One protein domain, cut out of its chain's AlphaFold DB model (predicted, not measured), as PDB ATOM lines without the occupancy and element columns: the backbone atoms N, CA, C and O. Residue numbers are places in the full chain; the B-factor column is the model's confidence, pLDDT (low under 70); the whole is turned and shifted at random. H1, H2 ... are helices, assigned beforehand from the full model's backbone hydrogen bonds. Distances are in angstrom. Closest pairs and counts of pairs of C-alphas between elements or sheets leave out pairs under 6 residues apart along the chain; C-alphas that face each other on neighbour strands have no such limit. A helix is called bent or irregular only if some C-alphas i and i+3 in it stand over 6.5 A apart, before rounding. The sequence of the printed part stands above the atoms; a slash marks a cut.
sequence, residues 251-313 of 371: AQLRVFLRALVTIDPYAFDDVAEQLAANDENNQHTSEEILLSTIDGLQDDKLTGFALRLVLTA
ATOM      1  N   ALA A 251     102.508 129.489 116.017       94.88
ATOM      2  CA  ALA A 251     103.817 129.920 116.506       94.88
ATOM      3  C   ALA A 251     104.559 128.801 117.264       94.88
ATOM      4  O   ALA A 251     105.757 128.614 117.066       94.88
ATOM      5  N   GLN A 252     103.853 128.035 118.104       94.81
ATOM      6  CA  GLN A 252     104.431 126.900 118.833       94.81
ATOM      7  C   GLN A 252     104.818 125.759 117.888       94.81
ATOM      8  O   GLN A 252     105.915 125.217 118.009       94.81
ATOM      9  N   LEU A 253     103.958 125.439 116.919       95.44
ATOM     10  CA  LEU A 253     104.201 124.393 115.930       95.44
ATOM     11  C   LEU A 253     105.403 124.733 115.041       95.44
ATOM     12  O   LEU A 253     106.229 123.863 114.802       95.44
ATOM     13  N   ARG A 254     105.584 125.996 114.631       96.06
ATOM     14  CA  ARG A 254     106.804 126.417 113.915       96.06
ATOM     15  C   ARG A 254     108.072 126.193 114.726       96.06
ATOM     16  O   ARG A 254     109.043 125.662 114.200       96.06
ATOM     17  N   VAL A 255     108.078 126.588 116.002       95.44
ATOM     18  CA  VAL A 255     109.242 126.371 116.879       95.44
ATOM     19  C   VAL A 255     109.535 124.879 117.030       95.44
ATOM     20  O   VAL A 255     110.696 124.484 116.973       95.44
ATOM     21  N   PHE A 256     108.492 124.059 117.179       94.38
ATOM     22  CA  PHE A 256     108.623 122.607 117.243       94.38
ATOM     23  C   PHE A 256     109.212 122.023 115.953       94.38
ATOM     24  O   PHE A 256     110.166 121.259 116.025       94.38
ATOM     25  N   LEU A 257     108.704 122.421 114.784       94.50
ATOM     26  CA  LEU A 257     109.186 121.929 113.491       94.50
ATOM     27  C   LEU A 257     110.635 122.334 113.214       94.50
ATOM     28  O   LEU A 257     111.419 121.495 112.787       94.50
ATOM     29  N   ARG A 258     111.023 123.578 113.525       94.62
ATOM     30  CA  ARG A 258     112.430 124.002 113.429       94.62
ATOM     31  C   ARG A 258     113.325 123.153 114.327       94.62
ATOM     32  O   ARG A 258     114.353 122.665 113.882       94.62
ATOM     33  N   ALA A 259     112.913 122.944 115.581       93.62
ATOM     34  CA  ALA A 259     113.664 122.104 116.508       93.62
ATOM     35  C   ALA A 259     113.768 120.653 116.014       93.62
ATOM     36  O   ALA A 259     114.818 120.049 116.178       93.62
ATOM     37  N   LEU A 260     112.710 120.112 115.399       91.69
ATOM     38  CA  LEU A 260     112.693 118.761 114.838       91.69
ATOM     39  C   LEU A 260     113.694 118.606 113.685       91.69
ATOM     40  O   LEU A 260     114.456 117.647 113.684       91.69
ATOM     41  N   VAL A 261     113.731 119.566 112.758       90.69
ATOM     42  CA  VAL A 261     114.678 119.561 111.632       90.69
ATOM     43  C   VAL A 261     116.124 119.677 112.122       90.69
ATOM     44  O   VAL A 261     116.981 118.933 111.667       90.69
ATOM     45  N   THR A 262     116.401 120.538 113.103       89.62
ATOM     46  CA  THR A 262     117.761 120.694 113.653       89.62
ATOM     47  C   THR A 262     118.212 119.499 114.512       89.62
ATOM     48  O   THR A 262     119.404 119.355 114.781       89.62
ATOM     49  N   ILE A 263     117.299 118.632 114.978       88.56
ATOM     50  CA  ILE A 263     117.673 117.406 115.713       88.56
ATOM     51  C   ILE A 263     118.352 116.398 114.783       88.56
ATOM     52  O   ILE A 263     119.360 115.808 115.175       88.56
ATOM     53  N   ASP A 264     117.793 116.194 113.593       81.44
ATOM     54  CA  ASP A 264     118.339 115.292 112.584       81.44
ATOM     55  C   ASP A 264     117.936 115.785 111.184       81.44
ATOM     56  O   ASP A 264     116.849 115.451 110.703       81.44
ATOM     57  N   PRO A 265     118.766 116.622 110.539       74.00
ATOM     58  CA  PRO A 265     118.412 117.207 109.251       74.00
ATOM     59  C   PRO A 265     118.390 116.170 108.121       74.00
ATOM     60  O   PRO A 265     117.643 116.345 107.163       74.00
ATOM     61  N   TYR A 266     119.145 115.076 108.260       80.06
ATOM     62  CA  TYR A 266     119.249 114.014 107.256       80.06
ATOM     63  C   TYR A 266     118.063 113.048 107.293       80.06
ATOM     64  O   TYR A 266     117.738 112.413 106.294       80.06
ATOM     65  N   ALA A 267     117.353 112.964 108.423       81.75
ATOM     66  CA  ALA A 267     116.137 112.157 108.530       81.75
ATOM     67  C   ALA A 267     115.021 112.601 107.561       81.75
ATOM     68  O   ALA A 267     114.050 111.869 107.370       81.75
ATOM     69  N   PHE A 268     115.141 113.793 106.969       85.56
ATOM     70  CA  PHE A 268     114.132 114.399 106.104       85.56
ATOM     71  C   PHE A 268     114.664 114.740 104.704       85.56
ATOM     72  O   PHE A 268     114.052 115.565 104.019       85.56
ATOM     73  N   ASP A 269     115.765 114.118 104.265       86.00
ATOM     74  CA  ASP A 269     116.379 114.373 102.952       86.00
ATOM     75  C   ASP A 269     115.384 114.165 101.802       86.00
ATOM     76  O   ASP A 269     115.212 115.066 100.984       86.00
ATOM     77  N   ASP A 270     114.606 113.077 101.815       83.94
ATOM     78  CA  ASP A 270     113.565 112.818 100.805       83.94
ATOM     79  C   ASP A 270     112.562 113.979 100.676       83.94
ATOM     80  O   ASP A 270     112.061 114.295  99.595       83.94
ATOM     81  N   VAL A 271     112.241 114.635 101.798       86.75
ATOM     82  CA  VAL A 271     111.320 115.776 101.819       86.75
ATOM     83  C   VAL A 271     112.012 117.030 101.294       86.75
ATOM     84  O   VAL A 271     111.393 117.787 100.545       86.75
ATOM     85  N   ALA A 272     113.273 117.256 101.661       86.62
ATOM     86  CA  ALA A 272     114.062 118.368 101.144       86.62
ATOM     87  C   ALA A 272     114.258 118.258  99.622       86.62
ATOM     88  O   ALA A 272     114.041 119.239  98.913       86.62
ATOM     89  N   GLU A 273     114.556 117.062  99.110       87.00
ATOM     90  CA  GLU A 273     114.687 116.775  97.678       87.00
ATOM     91  C   GLU A 273     113.382 117.040  96.922       87.00
ATOM     92  O   GLU A 273     113.380 117.728  95.902       87.00
ATOM     93  N   GLN A 274     112.240 116.581  97.448       85.00
ATOM     94  CA  GLN A 274     110.928 116.864  96.852       85.00
ATOM     95  C   GLN A 274     110.611 118.363  96.781       85.00
ATOM     96  O   GLN A 274     109.928 118.808  95.856       85.00
ATOM     97  N   LEU A 275     111.068 119.149  97.760       85.31
ATOM     98  CA  LEU A 275     110.884 120.602  97.781       85.31
ATOM     99  C   LEU A 275     111.859 121.317  96.837       85.31
ATOM    100  O   LEU A 275     111.490 122.323  96.233       85.31
ATOM    101  N   ALA A 276     113.070 120.779  96.686       82.81
ATOM    102  CA  ALA A 276     114.110 121.282  95.794       82.81
ATOM    103  C   ALA A 276     113.941 120.840  94.331       82.81
ATOM    104  O   ALA A 276     114.620 121.380  93.466       82.81
ATOM    105  N   ALA A 277     113.022 119.916  94.028       68.62
ATOM    106  CA  ALA A 277     112.853 119.273  92.717       68.62
ATOM    107  C   ALA A 277     112.633 120.215  91.508       68.62
ATOM    108  O   ALA A 277     112.658 119.754  90.371       68.62
ATOM    109  N   ASN A 278     112.418 121.516  91.727       60.34
ATOM    110  CA  ASN A 278     112.285 122.526  90.668       60.34
ATOM    111  C   ASN A 278     113.515 123.450  90.527       60.34
ATOM    112  O   ASN A 278     113.480 124.367  89.708       60.34
ATOM    113  N   ASP A 279     114.570 123.243  91.320       68.75
ATOM    114  CA  ASP A 279     115.806 124.033  91.315       68.75
ATOM    115  C   ASP A 279     117.024 123.103  91.210       68.75
ATOM    116  O   ASP A 279     117.654 122.725  92.199       68.75
ATOM    117  N   GLU A 280     117.352 122.717  89.974       59.06
ATOM    118  CA  GLU A 280     118.476 121.824  89.652       59.06
ATOM    119  C   GLU A 280     119.854 122.410  90.028       59.06
ATOM    120  O   GLU A 280     120.856 121.699  89.966       59.06
ATOM    121  N   ASN A 281     119.927 123.689  90.422       59.75
ATOM    122  CA  ASN A 281     121.162 124.369  90.814       59.75
ATOM    123  C   ASN A 281     121.155 124.809  92.291       59.75
ATOM    124  O   ASN A 281     121.906 125.709  92.682       59.75
ATOM    125  N   ASN A 282     120.302 124.190  93.107       68.88
ATOM    126  CA  ASN A 282     120.177 124.508  94.518       68.88
ATOM    127  C   ASN A 282     121.452 124.114  95.292       68.88
ATOM    128  O   ASN A 282     121.821 122.944  95.358       68.88
ATOM    129  N   GLN A 283     122.129 125.102  95.886       76.62
ATOM    130  CA  GLN A 283     123.334 124.909  96.712       76.62
ATOM    131  C   GLN A 283     123.017 124.804  98.213       76.62
ATOM    132  O   GLN A 283     123.935 124.696  99.025       76.62
ATOM    133  N   HIS A 284     121.738 124.872  98.588       81.31
ATOM    134  CA  HIS A 284     121.316 124.824  99.980       81.31
ATOM    135  C   HIS A 284     121.347 123.404 100.543       81.31
ATOM    136  O   HIS A 284     121.051 122.430  99.854       81.31
ATOM    137  N   THR A 285     121.672 123.293 101.830       86.75
ATOM    138  CA  THR A 285     121.579 122.012 102.549       86.75
ATOM    139  C   THR A 285     120.118 121.629 102.810       86.75
ATOM    140  O   THR A 285     119.243 122.499 102.853       86.75
ATOM    141  N   SER A 286     119.840 120.343 103.061       85.19
ATOM    142  CA  SER A 286     118.501 119.872 103.458       85.19
ATOM    143  C   SER A 286     117.947 120.651 104.656       85.19
ATOM    144  O   SER A 286     116.781 121.044 104.655       85.19
ATOM    145  N   GLU A 287     118.795 120.964 105.646       89.12
ATOM    146  CA  GLU A 287     118.418 121.793 106.799       89.12
ATOM    147  C   GLU A 287     117.963 123.195 106.368       89.12
ATOM    148  O   GLU A 287     116.897 123.654 106.779       89.12
ATOM    149  N   GLU A 288     118.723 123.872 105.505       89.81
ATOM    150  CA  GLU A 288     118.397 125.221 105.023       89.81
ATOM    151  C   GLU A 288     117.100 125.251 104.199       89.81
ATOM    152  O   GLU A 288     116.271 126.155 104.364       89.81
ATOM    153  N   ILE A 289     116.886 124.246 103.345       89.38
ATOM    154  CA  ILE A 289     115.669 124.106 102.530       89.38
ATOM    155  C   ILE A 289     114.447 123.917 103.434       89.38
ATOM    156  O   ILE A 289     113.421 124.583 103.268       89.38
ATOM    157  N   LEU A 290     114.547 123.041 104.434       91.38
ATOM    158  CA  LEU A 290     113.444 122.754 105.348       91.38
ATOM    159  C   LEU A 290     113.151 123.936 106.282       91.38
ATOM    160  O   LEU A 290     111.983 124.290 106.460       91.38
ATOM    161  N   LEU A 291     114.177 124.591 106.838       93.25
ATOM    162  CA  LEU A 291     114.005 125.771 107.694       93.25
ATOM    163  C   LEU A 291     113.399 126.952 106.923       93.25
ATOM    164  O   LEU A 291     112.440 127.558 107.403       93.25
ATOM    165  N   SER A 292     113.888 127.245 105.714       91.62
ATOM    166  CA  SER A 292     113.319 128.308 104.868       91.62
ATOM    167  C   SER A 292     111.865 128.019 104.481       91.62
ATOM    168  O   SER A 292     111.020 128.919 104.510       91.62
ATOM    169  N   THR A 293     111.537 126.751 104.218       92.62
ATOM    170  CA  THR A 293     110.163 126.318 103.944       92.62
ATOM    171  C   THR A 293     109.253 126.514 105.160       92.62
ATOM    172  O   THR A 293     108.158 127.054 105.013       92.62
ATOM    173  N   ILE A 294     109.691 126.132 106.368       94.44
ATOM    174  CA  ILE A 294     108.923 126.325 107.617       94.44
ATOM    175  C   ILE A 294     108.658 127.816 107.880       94.44
ATOM    176  O   ILE A 294     107.574 128.185 108.349       94.44
ATOM    177  N   ASP A 295     109.631 128.668 107.565       92.69
ATOM    178  CA  ASP A 295     109.560 130.113 107.779       92.69
ATOM    179  C   ASP A 295     108.591 130.799 106.808       92.69
ATOM    180  O   ASP A 295     107.848 131.693 107.217       92.69
ATOM    181  N   GLY A 296     108.565 130.353 105.548       91.38
ATOM    182  CA  GLY A 296     107.679 130.875 104.503       91.38
ATOM    183  C   GLY A 296     106.265 130.280 104.490       91.38
ATOM    184  O   GLY A 296     105.389 130.800 103.795       91.38
ATOM    185  N   LEU A 297     106.013 129.199 105.234       94.00
ATOM    186  CA  LEU A 297     104.733 128.491 105.202       94.00
ATOM    187  C   LEU A 297     103.603 129.286 105.878       94.00
ATOM    188  O   LEU A 297     103.787 129.857 106.956       94.00
ATOM    189  N   GLN A 298     102.397 129.247 105.305       94.94
ATOM    190  CA  GLN A 298     101.187 129.781 105.946       94.94
ATOM    191  C   GLN A 298     100.779 128.943 107.174       94.94
ATOM    192  O   GLN A 298     100.975 127.725 107.198       94.94
ATOM    193  N   ASP A 299     100.192 129.592 108.188       93.81
ATOM    194  CA  ASP A 299      99.826 128.977 109.477       93.81
ATOM    195  C   ASP A 299      98.946 127.723 109.324       93.81
ATOM    196  O   ASP A 299      99.142 126.737 110.032       93.81
ATOM    197  N   ASP A 300      97.998 127.735 108.381       92.25
ATOM    198  CA  ASP A 300      97.051 126.643 108.124       92.25
ATOM    199  C   ASP A 300      97.702 125.413 107.469       92.25
ATOM    200  O   ASP A 300      97.135 124.319 107.496       92.25
ATOM    201  N   LYS A 301      98.900 125.567 106.892       94.19
ATOM    202  CA  LYS A 301      99.641 124.489 106.221       94.19
ATOM    203  C   LYS A 301     100.645 123.779 107.124       94.19
ATOM    204  O   LYS A 301     101.110 122.698 106.763       94.19
ATOM    205  N   LEU A 302     100.954 124.330 108.299       94.25
ATOM    206  CA  LEU A 302     101.995 123.805 109.192       94.25
ATOM    207  C   LEU A 302     101.731 122.362 109.630       94.25
ATOM    208  O   LEU A 302     102.646 121.545 109.633       94.25
ATOM    209  N   THR A 303     100.482 122.026 109.955       92.38
ATOM    210  CA  THR A 303     100.113 120.662 110.366       92.38
ATOM    211  C   THR A 303     100.291 119.662 109.224       92.38
ATOM    212  O   THR A 303     100.783 118.560 109.439       92.38
ATOM    213  N   GLY A 304      99.941 120.052 107.994       92.56
ATOM    214  CA  GLY A 304     100.154 119.212 106.813       92.56
ATOM    215  C   GLY A 304     101.639 119.008 106.514       92.56
ATOM    216  O   GLY A 304     102.056 117.902 106.182       92.56
ATOM    217  N   PHE A 305     102.452 120.051 106.695       93.56
ATOM    218  CA  PHE A 305     103.903 119.952 106.558       93.56
ATOM    219  C   PHE A 305     104.527 119.043 107.628       93.56
ATOM    220  O   PHE A 305     105.370 118.214 107.303       93.56
ATOM    221  N   ALA A 306     104.059 119.124 108.878       93.06
ATOM    222  CA  ALA A 306     104.477 118.221 109.951       93.06
ATOM    223  C   ALA A 306     104.207 116.747 109.603       93.06
ATOM    224  O   ALA A 306     105.079 115.897 109.778       93.06
ATOM    225  N   LEU A 307     103.017 116.449 109.066       91.88
ATOM    226  CA  LEU A 307     102.672 115.105 108.599       91.88
ATOM    227  C   LEU A 307     103.554 114.667 107.431       91.88
ATOM    228  O   LEU A 307     103.994 113.523 107.413       91.88
ATOM    229  N   ARG A 308     103.858 115.568 106.487       90.75
ATOM    230  CA  ARG A 308     104.782 115.272 105.384       90.75
ATOM    231  C   ARG A 308     106.171 114.891 105.900       90.75
ATOM    232  O   ARG A 308     106.699 113.892 105.431       90.75
ATOM    233  N   LEU A 309     106.735 115.621 106.866       90.31
ATOM    234  CA  LEU A 309     108.050 115.285 107.434       90.31
ATOM    235  C   LEU A 309     108.090 113.860 107.994       90.31
ATOM    236  O   LEU A 309     109.025 113.120 107.721       90.31
ATOM    237  N   VAL A 310     107.064 113.462 108.748       88.19
ATOM    238  CA  VAL A 310     107.070 112.175 109.460       88.19
ATOM    239  C   VAL A 310     106.630 111.010 108.567       88.19
ATOM    240  O   VAL A 310     107.207 109.932 108.644       88.19
ATOM    241  N   LEU A 311     105.615 111.196 107.719       89.50
ATOM    242  CA  LEU A 311     105.011 110.095 106.960       89.50
ATOM    243  C   LEU A 311     105.732 109.776 105.648       89.50
ATOM    244  O   LEU A 311     105.538 108.683 105.122       89.50
ATOM    245  N   THR A 312     106.568 110.678 105.119       87.06
ATOM    246  CA  THR A 312     107.291 110.425 103.855       87.06
ATOM    247  C   THR A 312     108.186 109.187 103.957       87.06
ATOM    248  O   THR A 312     108.157 108.345 103.058       87.06
ATOM    249  N   ALA A 313     108.860 108.994 105.096       81.12
ATOM    250  CA  ALA A 313     109.690 107.817 105.367       81.12
ATOM    251  C   ALA A 313     108.898 106.490 105.426       81.12
ATOM    252  O   ALA A 313     109.478 105.413 105.325       81.12
TER     253      ALA A 313
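Overview. This is residues 251 to 313 of the 371 residues of an uncharacterized protein of Edaphobacter lichenicola (UniProt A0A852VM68). Three helices, H1, H3 and H4, lie roughly along one direction in a triangle, H1 beside both others, and a fourth, H2, slants across the end where H1 and H4 finish and H3 starts. The link from H2 to H3 reaches one extreme of the length. The printed part has 63 residues with four named helices, H1 to H4 in order, and no named strand; it is all helix, with packing part aligned, part crossed. It is compact, with a radius of gyration of the C-alphas of 11.0 A, and only just elongated, spanning 32 by 21 by 18 A.

Arrangement. H4, residues 299 to 313, touches H1, residues 251 to 263, through residues 302 to 306 and 253 to 257 alone, at a shallow tilt of 27 degrees, the same way; the closest C-alphas, of Leu 257 and Ala 306, are 7.0 A apart. With residues 308 to 313 alone, H4 touches H2, residues 266 to 276, at a steep tilt of 61 degrees, opposite ways; the closest C-alphas are those of Phe 268 and Leu 309, 6.3 A. H3, residues 286 to 296, touches H1 at a shallow tilt of 5 degrees, opposite ways, closest at C-alphas 258 and 291, 6.2 A. H3 touches H2 at a steep tilt of 61 degrees, the same way, closest at C-alphas 272 and 286, 5.2 A. H3 and H4 are close but not clearly touching, with C-alphas 294 and 302 at 7.5 A. Every O i to N i+4 pair is within hydrogen-bond range in H1 and H3, against 5 of 7 in H2 and 8 of 11 in H4.

Along the chain. H4 measures 23.7 A and ends at C-alpha 313 (109.690, 107.817, 105.367). H1, 18.7 A, begins at C-alpha 251 (103.817, 129.920, 116.506). H3 measures 15.5 A and H2 14.5 A. H2 and H4 are irregular: C-alphas 267 and 270 are 8.2 A apart, C-alphas 300 and 303 7.1 A.

Size, cuts and confidence. The C-alphas farthest apart, of Gln 252 and Glu 280, are 32.8 A apart. The printed part has no cut. Links H1 to H2 and H3 to H4 are tight, H2 to H3 short. Mean pLDDT of the printed part is 87.1, and residues 277 to 282 are under 70.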